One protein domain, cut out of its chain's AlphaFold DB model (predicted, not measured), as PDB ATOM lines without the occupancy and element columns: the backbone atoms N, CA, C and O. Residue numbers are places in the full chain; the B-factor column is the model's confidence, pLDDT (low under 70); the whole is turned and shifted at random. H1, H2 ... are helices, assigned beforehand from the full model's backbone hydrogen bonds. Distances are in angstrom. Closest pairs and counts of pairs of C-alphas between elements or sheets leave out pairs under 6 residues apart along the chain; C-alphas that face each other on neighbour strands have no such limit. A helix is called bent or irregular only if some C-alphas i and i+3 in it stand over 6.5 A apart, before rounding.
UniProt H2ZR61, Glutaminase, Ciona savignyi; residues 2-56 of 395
ATOM      1  N   ASP A   2     249.668 204.522 297.218       88.19
ATOM      2  CA  ASP A   2     250.523 204.628 298.414       88.19
ATOM      3  C   ASP A   2     249.952 203.945 299.662       88.19
ATOM      4  O   ASP A   2     250.664 203.265 300.399       88.19
ATOM      5  N   LEU A   3     248.640 204.066 299.892       88.88
ATOM      6  CA  LEU A   3     247.983 203.394 301.013       88.88
ATOM      7  C   LEU A   3     248.106 201.863 300.922       88.88
ATOM      8  O   LEU A   3     248.337 201.222 301.942       88.88
ATOM      9  N   ILE A   4     248.001 201.277 299.728       90.19
ATOM     10  CA  ILE A   4     248.124 199.827 299.507       90.19
ATOM     11  C   ILE A   4     249.558 199.371 299.810       90.19
ATOM     12  O   ILE A   4     249.758 198.422 300.574       90.19
ATOM     13  N   GLU A   5     250.555 200.105 299.313       91.25
ATOM     14  CA  GLU A   5     251.966 199.821 299.594       91.25
ATOM     15  C   GLU A   5     252.317 200.012 301.073       91.25
ATOM     16  O   GLU A   5     253.066 199.215 301.642       91.25
ATOM     17  N   SER A   6     251.710 200.995 301.748       91.38
ATOM     18  CA  SER A   6     251.889 201.207 303.192       91.38
ATOM     19  C   SER A   6     251.400 200.018 304.032       91.38
ATOM     20  O   SER A   6     251.907 199.778 305.130       91.38
ATOM     21  N   LYS A   7     250.448 199.233 303.506       92.12
ATOM     22  CA  LYS A   7     249.963 197.982 304.108       92.12
ATOM     23  C   LYS A   7     250.820 196.772 303.727       92.12
ATOM     24  O   LYS A   7     250.553 195.671 304.204       92.12
ATOM     25  N   GLY A   8     251.866 196.966 302.925       92.62
ATOM     26  CA  GLY A   8     252.804 195.930 302.502       92.62
ATOM     27  C   GLY A   8     252.337 195.107 301.304       92.62
ATOM     28  O   GLY A   8     252.943 194.081 301.025       92.62
ATOM     29  N   ILE A   9     251.282 195.511 300.595       94.69
ATOM     30  CA  ILE A   9     250.911 194.878 299.323       94.69
ATOM     31  C   ILE A   9     251.684 195.574 298.202       94.69
ATOM     32  O   ILE A   9     251.656 196.798 298.099       94.69
ATOM     33  N   ARG A  10     252.387 194.806 297.367       92.12
ATOM     34  CA  ARG A  10     253.129 195.363 296.226       92.12
ATOM     35  C   ARG A  10     252.174 195.707 295.087       92.12
ATOM     36  O   ARG A  10     251.202 194.996 294.861       92.12
ATOM     37  N   LEU A  11     252.504 196.730 294.303       89.94
ATOM     38  CA  LEU A  11     251.738 197.062 293.095       89.94
ATOM     39  C   LEU A  11     251.818 195.961 292.020       89.94
ATOM     40  O   LEU A  11     250.931 195.836 291.185       89.94
ATOM     41  N   SER A  12     252.845 195.110 292.078       90.25
ATOM     42  CA  SER A  12     252.989 193.937 291.212       90.25
ATOM     43  C   SER A  12     252.146 192.725 291.645       90.25
ATOM     44  O   SER A  12     252.261 191.671 291.024       90.25
ATOM     45  N   ASP A  13     251.339 192.831 292.711       91.88
ATOM     46  CA  ASP A  13     250.521 191.722 293.213       91.88
ATOM     47  C   ASP A  13     249.551 191.218 292.120       91.88
ATOM     48  O   ASP A  13     248.736 192.003 291.614       91.88
ATOM     49  N   PRO A  14     249.599 189.922 291.744       91.69
ATOM     50  CA  PRO A  14     248.756 189.374 290.684       91.69
ATOM     51  C   PRO A  14     247.257 189.600 290.911       91.69
ATOM     52  O   PRO A  14     246.528 189.831 289.945       91.69
ATOM     53  N   ARG A  15     246.796 189.623 292.171       91.12
ATOM     54  CA  ARG A  15     245.379 189.838 292.530       91.12
ATOM     55  C   ARG A  15     244.905 191.256 292.237       91.12
ATOM     56  O   ARG A  15     243.703 191.491 292.167       91.12
ATOM     57  N   MET A  16     245.829 192.201 292.076       89.56
ATOM     58  CA  MET A  16     245.545 193.614 291.820       89.56
ATOM     59  C   MET A  16     245.808 194.034 290.372       89.56
ATOM     60  O   MET A  16     245.442 195.143 289.988       89.56
ATOM     61  N   ARG A  17     246.387 193.149 289.551       88.81
ATOM     62  CA  ARG A  17     246.815 193.440 288.174       88.81
ATOM     63  C   ARG A  17     245.707 194.043 287.311       88.81
ATOM     64  O   ARG A  17     245.925 195.053 286.653       88.81
ATOM     65  N   GLU A  18     244.516 193.451 287.343       89.00
ATOM     66  CA  GLU A  18     243.367 193.947 286.573       89.00
ATOM     67  C   GLU A  18     242.866 195.301 287.095       89.00
ATOM     68  O   GLU A  18     242.517 196.176 286.308       89.00
ATOM     69  N   THR A  19     242.887 195.510 288.417       88.75
ATOM     70  CA  THR A  19     242.508 196.798 289.016       88.75
ATOM     71  C   THR A  19     243.470 197.901 288.567       88.75
ATOM     72  O   THR A  19     243.020 198.959 288.139       88.75
ATOM     73  N   PHE A  20     244.784 197.657 288.599       86.88
ATOM     74  CA  PHE A  20     245.774 198.648 288.163       86.88
ATOM     75  C   PHE A  20     245.721 198.911 286.663       86.88
ATOM     76  O   PHE A  20     245.745 200.065 286.259       86.88
ATOM     77  N   ARG A  21     245.498 197.876 285.846       87.62
ATOM     78  CA  ARG A  21     245.273 198.055 284.407       87.62
ATOM     79  C   ARG A  21     244.090 198.986 284.113       87.62
ATOM     80  O   ARG A  21     244.158 199.782 283.183       87.62
ATOM     81  N   ARG A  22     243.001 198.883 284.885       88.38
ATOM     82  CA  ARG A  22     241.834 199.772 284.750       88.38
ATOM     83  C   ARG A  22     242.119 201.185 285.242       88.38
ATOM     84  O   ARG A  22     241.646 202.123 284.616       88.38
ATOM     85  N   ILE A  23     242.902 201.331 286.313       85.44
ATOM     86  CA  ILE A  23     243.377 202.641 286.783       85.44
ATOM     87  C   ILE A  23     244.179 203.321 285.675       85.44
ATOM     88  O   ILE A  23     243.852 204.444 285.323       85.44
ATOM     89  N   ASP A  24     245.146 202.630 285.074       83.38
ATOM     90  CA  ASP A  24     245.989 203.197 284.014       83.38
ATOM     91  C   ASP A  24     245.194 203.549 282.746       83.38
ATOM     92  O   ASP A  24     245.535 204.497 282.044       83.38
ATOM     93  N   ALA A  25     244.126 202.802 282.444       84.00
ATOM     94  CA  ALA A  25     243.256 203.073 281.299       84.00
ATOM     95  C   ALA A  25     242.300 204.260 281.518       84.00
ATOM     96  O   ALA A  25     241.841 204.860 280.548       84.00
ATOM     97  N   GLU A  26     241.960 204.563 282.772       78.81
ATOM     98  CA  GLU A  26     240.995 205.603 283.141       78.81
ATOM     99  C   GLU A  26     241.676 206.894 283.626       78.81
ATOM    100  O   GLU A  26     241.112 207.982 283.511       78.81
ATOM    101  N   ALA A  27     242.910 206.792 284.122       69.06
ATOM    102  CA  ALA A  27     243.704 207.918 284.572       69.06
ATOM    103  C   ALA A  27     244.274 208.706 283.380       69.06
ATOM    104  O   ALA A  27     245.190 208.258 282.690       69.06
ATOM    105  N   ASN A  28     243.815 209.946 283.189       64.25
ATOM    106  CA  ASN A  28     244.428 210.921 282.272       64.25
ATOM    107  C   ASN A  28     245.704 211.551 282.883       64.25
ATOM    108  O   ASN A  28     245.907 212.762 282.815       64.25
ATOM    109  N   GLY A  29     246.548 210.737 283.523       59.28
ATOM    110  CA  GLY A  29     247.756 211.156 284.239       59.28
ATOM    111  C   GLY A  29     247.746 210.825 285.743       59.28
ATOM    112  O   GLY A  29     246.698 210.495 286.301       59.28
ATOM    113  N   PRO A  30     248.911 210.922 286.414       58.16
ATOM    114  CA  PRO A  30     249.132 210.439 287.785       58.16
ATOM    115  C   PRO A  30     248.352 211.181 288.888       58.16
ATOM    116  O   PRO A  30     248.252 210.661 289.995       58.16
ATOM    117  N   GLU A  31     247.781 212.355 288.597       63.28
ATOM    118  CA  GLU A  31     247.028 213.195 289.550       63.28
ATOM    119  C   GLU A  31     245.539 213.343 289.183       63.28
ATOM    120  O   GLU A  31     244.872 214.282 289.607       63.28
ATOM    121  N   SER A  32     245.001 212.447 288.352       69.94
ATOM    122  CA  SER A  32     243.592 212.528 287.957       69.94
ATOM    123  C   SER A  32     242.660 212.041 289.076       69.94
ATOM    124  O   SER A  32     242.745 210.899 289.532       69.94
ATOM    125  N   ASP A  33     241.753 212.917 289.516       77.25
ATOM    126  CA  ASP A  33     240.722 212.579 290.499       77.25
ATOM    127  C   ASP A  33     239.745 211.543 289.922       77.25
ATOM    128  O   ASP A  33     239.118 211.748 288.879       77.25
ATOM    129  N   LEU A  34     239.587 210.424 290.630       81.75
ATOM    130  CA  LEU A  34     238.616 209.386 290.293       81.75
ATOM    131  C   LEU A  34     237.267 209.703 290.941       81.75
ATOM    132  O   LEU A  34     237.174 209.891 292.155       81.75
ATOM    133  N   SER A  35     236.196 209.691 290.145       85.62
ATOM    134  CA  SER A  35     234.841 209.726 290.699       85.62
ATOM    135  C   SER A  35     234.564 208.458 291.519       85.62
ATOM    136  O   SER A  35     235.166 207.405 291.301       85.62
ATOM    137  N   LEU A  36     233.617 208.525 292.459       85.31
ATOM    138  CA  LEU A  36     233.231 207.357 293.261       85.31
ATOM    139  C   LEU A  36     232.727 206.193 292.386       85.31
ATOM    140  O   LEU A  36     232.990 205.027 292.680       85.31
ATOM    141  N   GLU A  37     232.022 206.514 291.302       85.56
ATOM    142  CA  GLU A  37     231.496 205.537 290.347       85.56
ATOM    143  C   GLU A  37     232.623 204.877 289.538       85.56
ATOM    144  O   GLU A  37     232.671 203.648 289.437       85.56
ATOM    145  N   ALA A  38     233.583 205.678 289.062       85.88
ATOM    146  CA  ALA A  38     234.803 205.197 288.416       85.88
ATOM    147  C   ALA A  38     235.586 204.264 289.347       85.88
ATOM    148  O   ALA A  38     235.888 203.125 288.992       85.88
ATOM    149  N   PHE A  39     235.824 204.698 290.587       86.50
ATOM    150  CA  PHE A  39     236.525 203.907 291.594       86.50
ATOM    151  C   PHE A  39     235.826 202.567 291.874       86.50
ATOM    152  O   PHE A  39     236.473 201.518 291.904       86.50
ATOM    153  N   SER A  40     234.497 202.573 292.028       86.94
ATOM    154  CA  SER A  40     233.716 201.351 292.253       86.94
ATOM    155  C   SER A  40     233.848 200.360 291.091       86.94
ATOM    156  O   SER A  40     234.103 199.171 291.310       86.94
ATOM    157  N   ARG A  41     233.757 200.849 289.847       87.38
ATOM    158  CA  ARG A  41     233.904 200.039 288.629       87.38
ATOM    159  C   ARG A  41     235.315 199.466 288.468       87.38
ATOM    160  O   ARG A  41     235.473 198.296 288.103       87.38
ATOM    161  N   ILE A  42     236.333 200.275 288.750       88.19
ATOM    162  CA  ILE A  42     237.748 199.897 288.683       88.19
ATOM    163  C   ILE A  42     238.063 198.792 289.696       88.19
ATOM    164  O   ILE A  42     238.654 197.777 289.331       88.19
ATOM    165  N   CYS A  43     237.651 198.965 290.955       87.38
ATOM    166  CA  CYS A  43     237.994 198.053 292.047       87.38
ATOM    167  C   CYS A  43     237.118 196.794 292.112       87.38
ATOM    168  O   CYS A  43     237.441 195.882 292.873       87.38
ATOM    169  N   SER A  44     236.033 196.719 291.335       88.25
ATOM    170  CA  SER A  44     235.093 195.588 291.319       88.25
ATOM    171  C   SER A  44     235.756 194.195 291.236       88.25
ATOM    172  O   SER A  44     235.388 193.344 292.049       88.25
ATOM    173  N   PRO A  45     236.764 193.936 290.370       87.12
ATOM    174  CA  PRO A  45     237.375 192.606 290.235       87.12
ATOM    175  C   PRO A  45     238.069 192.107 291.506       87.12
ATOM    176  O   PRO A  45     238.072 190.912 291.789       87.12
ATOM    177  N   SER A  46     238.639 193.027 292.286       87.75
ATOM    178  CA  SER A  46     239.448 192.721 293.472       87.75
ATOM    179  C   SER A  46     238.828 193.307 294.744       87.75
ATOM    180  O   SER A  46     239.517 193.492 295.748       87.75
ATOM    181  N   PHE A  47     237.520 193.599 294.726       88.56
ATOM    182  CA  PHE A  47     236.843 194.396 295.752       88.56
ATOM    183  C   PHE A  47     237.035 193.844 297.165       88.56
ATOM    184  O   PHE A  47     237.398 194.587 298.076       88.56
ATOM    185  N   HIS A  48     236.828 192.537 297.359       87.94
ATOM    186  CA  HIS A  48     236.973 191.907 298.672       87.94
ATOM    187  C   HIS A  48     238.392 192.046 299.228       87.94
ATOM    188  O   HIS A  48     238.563 192.367 300.405       87.94
ATOM    189  N   PHE A  49     239.396 191.857 298.372       89.69
ATOM    190  CA  PHE A  49     240.795 191.987 298.752       89.69
ATOM    191  C   PHE A  49     241.148 193.444 299.079       89.69
ATOM    192  O   PHE A  49     241.641 193.724 300.170       89.69
ATOM    193  N   ILE A  50     240.795 194.388 298.199       89.69
ATOM    194  CA  ILE A  50     241.029 195.829 298.399       89.69
ATOM    195  C   ILE A  50     240.361 196.312 299.685       89.69
ATOM    196  O   ILE A  50     240.989 196.992 300.495       89.69
ATOM    197  N   ARG A  51     239.106 195.921 299.920       90.00
ATOM    198  CA  ARG A  51     238.384 196.243 301.151       90.00
ATOM    199  C   ARG A  51     239.133 195.731 302.384       90.00
ATOM    200  O   ARG A  51     239.271 196.483 303.345       90.00
ATOM    201  N   GLY A  52     239.638 194.496 302.359       87.38
ATOM    202  CA  GLY A  52     240.440 193.933 303.451       87.38
ATOM    203  C   GLY A  52     241.723 194.731 303.721       87.38
ATOM    204  O   GLY A  52     242.032 195.028 304.878       87.38
ATOM    205  N   VAL A  53     242.422 195.157 302.663       89.88
ATOM    206  CA  VAL A  53     243.623 196.008 302.749       89.88
ATOM    207  C   VAL A  53     243.293 197.364 303.381       89.88
ATOM    208  O   VAL A  53     243.946 197.778 304.343       89.88
ATOM    209  N   LEU A  54     242.255 198.041 302.880       88.12
ATOM    210  CA  LEU A  54     241.838 199.365 303.351       88.12
ATOM    211  C   LEU A  54     241.362 199.338 304.809       88.12
ATOM    212  O   LEU A  54     241.737 200.200 305.604       88.12
ATOM    213  N   LEU A  55     240.602 198.309 305.188       88.56
ATOM    214  CA  LEU A  55     240.107 198.122 306.554       88.56
ATOM    215  C   LEU A  55     241.158 197.546 307.515       88.56
ATOM    216  O   LEU A  55     240.847 197.304 308.679       88.56
ATOM    217  N   SER A  56     242.405 197.348 307.069       84.69
ATOM    218  CA  SER A  56     243.497 196.781 307.878       84.69
ATOM    219  C   SER A  56     243.161 195.411 308.483       84.69
ATOM    220  O   SER A  56     243.589 195.094 309.588       84.69
TER     221      SER A  56
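AT A GLANCE: This is residues 2 to 56 of the 395 residues of the protein "Glutaminase" of Ciona savignyi (UniProt H2ZR61). The core of this small all-helix domain is a loose helical hairpin: the long helix H3 is folded into a V by a sharp kink near residue 46, and H2 runs back along it, meeting it with residues 42 to 46 of H3, by the kink. The short helix H1 lies by the other end of the V, near residues 53 to 54 of H3, and the link of residues 7 to 13 leads from there to the beginning of H2, while residues 27 to 35 join H2 to H3. The printed part has 55 residues with three named helices, in the order H1, H2, H3 along the chain, and no named strand; 37 residues are in the helices. The whole is compact, with a radius of gyration of the C-alphas of 10.9 A, and its C-alphas span 27 by 18 by 18 A along their three main axes.

IN THESE COORDINATES: H3 is the longest helix, with 19 residues, 36 to 54. It begins at C-alpha 36 of Leu 36, at (233.231, 207.357, 293.261), and ends at C-alpha 54 of Leu 54, at (241.838, 199.365, 303.351), 15.5 A away. H3 is irregular, with the C-alphas of residues 45 and 48 8.5 A apart, where about 5 A is found in a regular helix, and it has a kink of 111 degrees near residue 46. H2 holds the 13 residues 14 to 26, Pro 14 to Glu 26, and measures 19.5 A from first to last C-alpha. It is irregular too, with the C-alphas of residues 15 and 18 7.5 A apart. H1 has five residues, 2 to 6, and begins at C-alpha 2 of Asp 2, at (250.523, 204.628, 298.414).

HOW THE PARTS SIT: H3 touches both other helices, each with a part of its length alone. With residues 42 to 46 alone it touches H2, with 10 pairs of C-alphas within 8 A. The closest C-alphas of the two are those of Thr 19 and Cys 43, 5.6 A apart. The lines of H2 and H3, both rough ones, stand at a shallow tilt of 21 degrees, and the two helices run opposite ways as a helical hairpin. Their centres are 10.6 A apart. Past the kink, with residues 53 to 54 alone, H3 only just touches H1, with 3 pairs of C-alphas within 8 A. The closest C-alphas there are those of Ile 4 and Val 53, 6.7 A apart, and the centres of H1 and H3 are 14.3 A apart. H1 and H2, which follow each other in the chain, are apart. In H1 every O i to N i+4 pair is within hydrogen-bond range; in H2 it is 7 of 9 pairs and in H3 11 of 15.

THE WHOLE: The outline is only just rounded. The two C-alphas farthest apart are those of Asn 28 and Ser 56, at 29.3 A, while the first and last printed C-alphas, of Asp 2 and Ser 56, are 14.2 A apart. The printed part runs from residue 2 to residue 56 of a full chain of 395 residues and has no cut. Both links are short but not tight: H1 to H2 has seven residues between the helices, and H2 to H3 has nine. The mean pLDDT of the printed part is 85.4. The model's confidence is low at residues 27 to 32, six residues in the link from H2 to H3 with pLDDT under 70; the mean pLDDT is 90 in H1, 87 in H2 and 88 in H3.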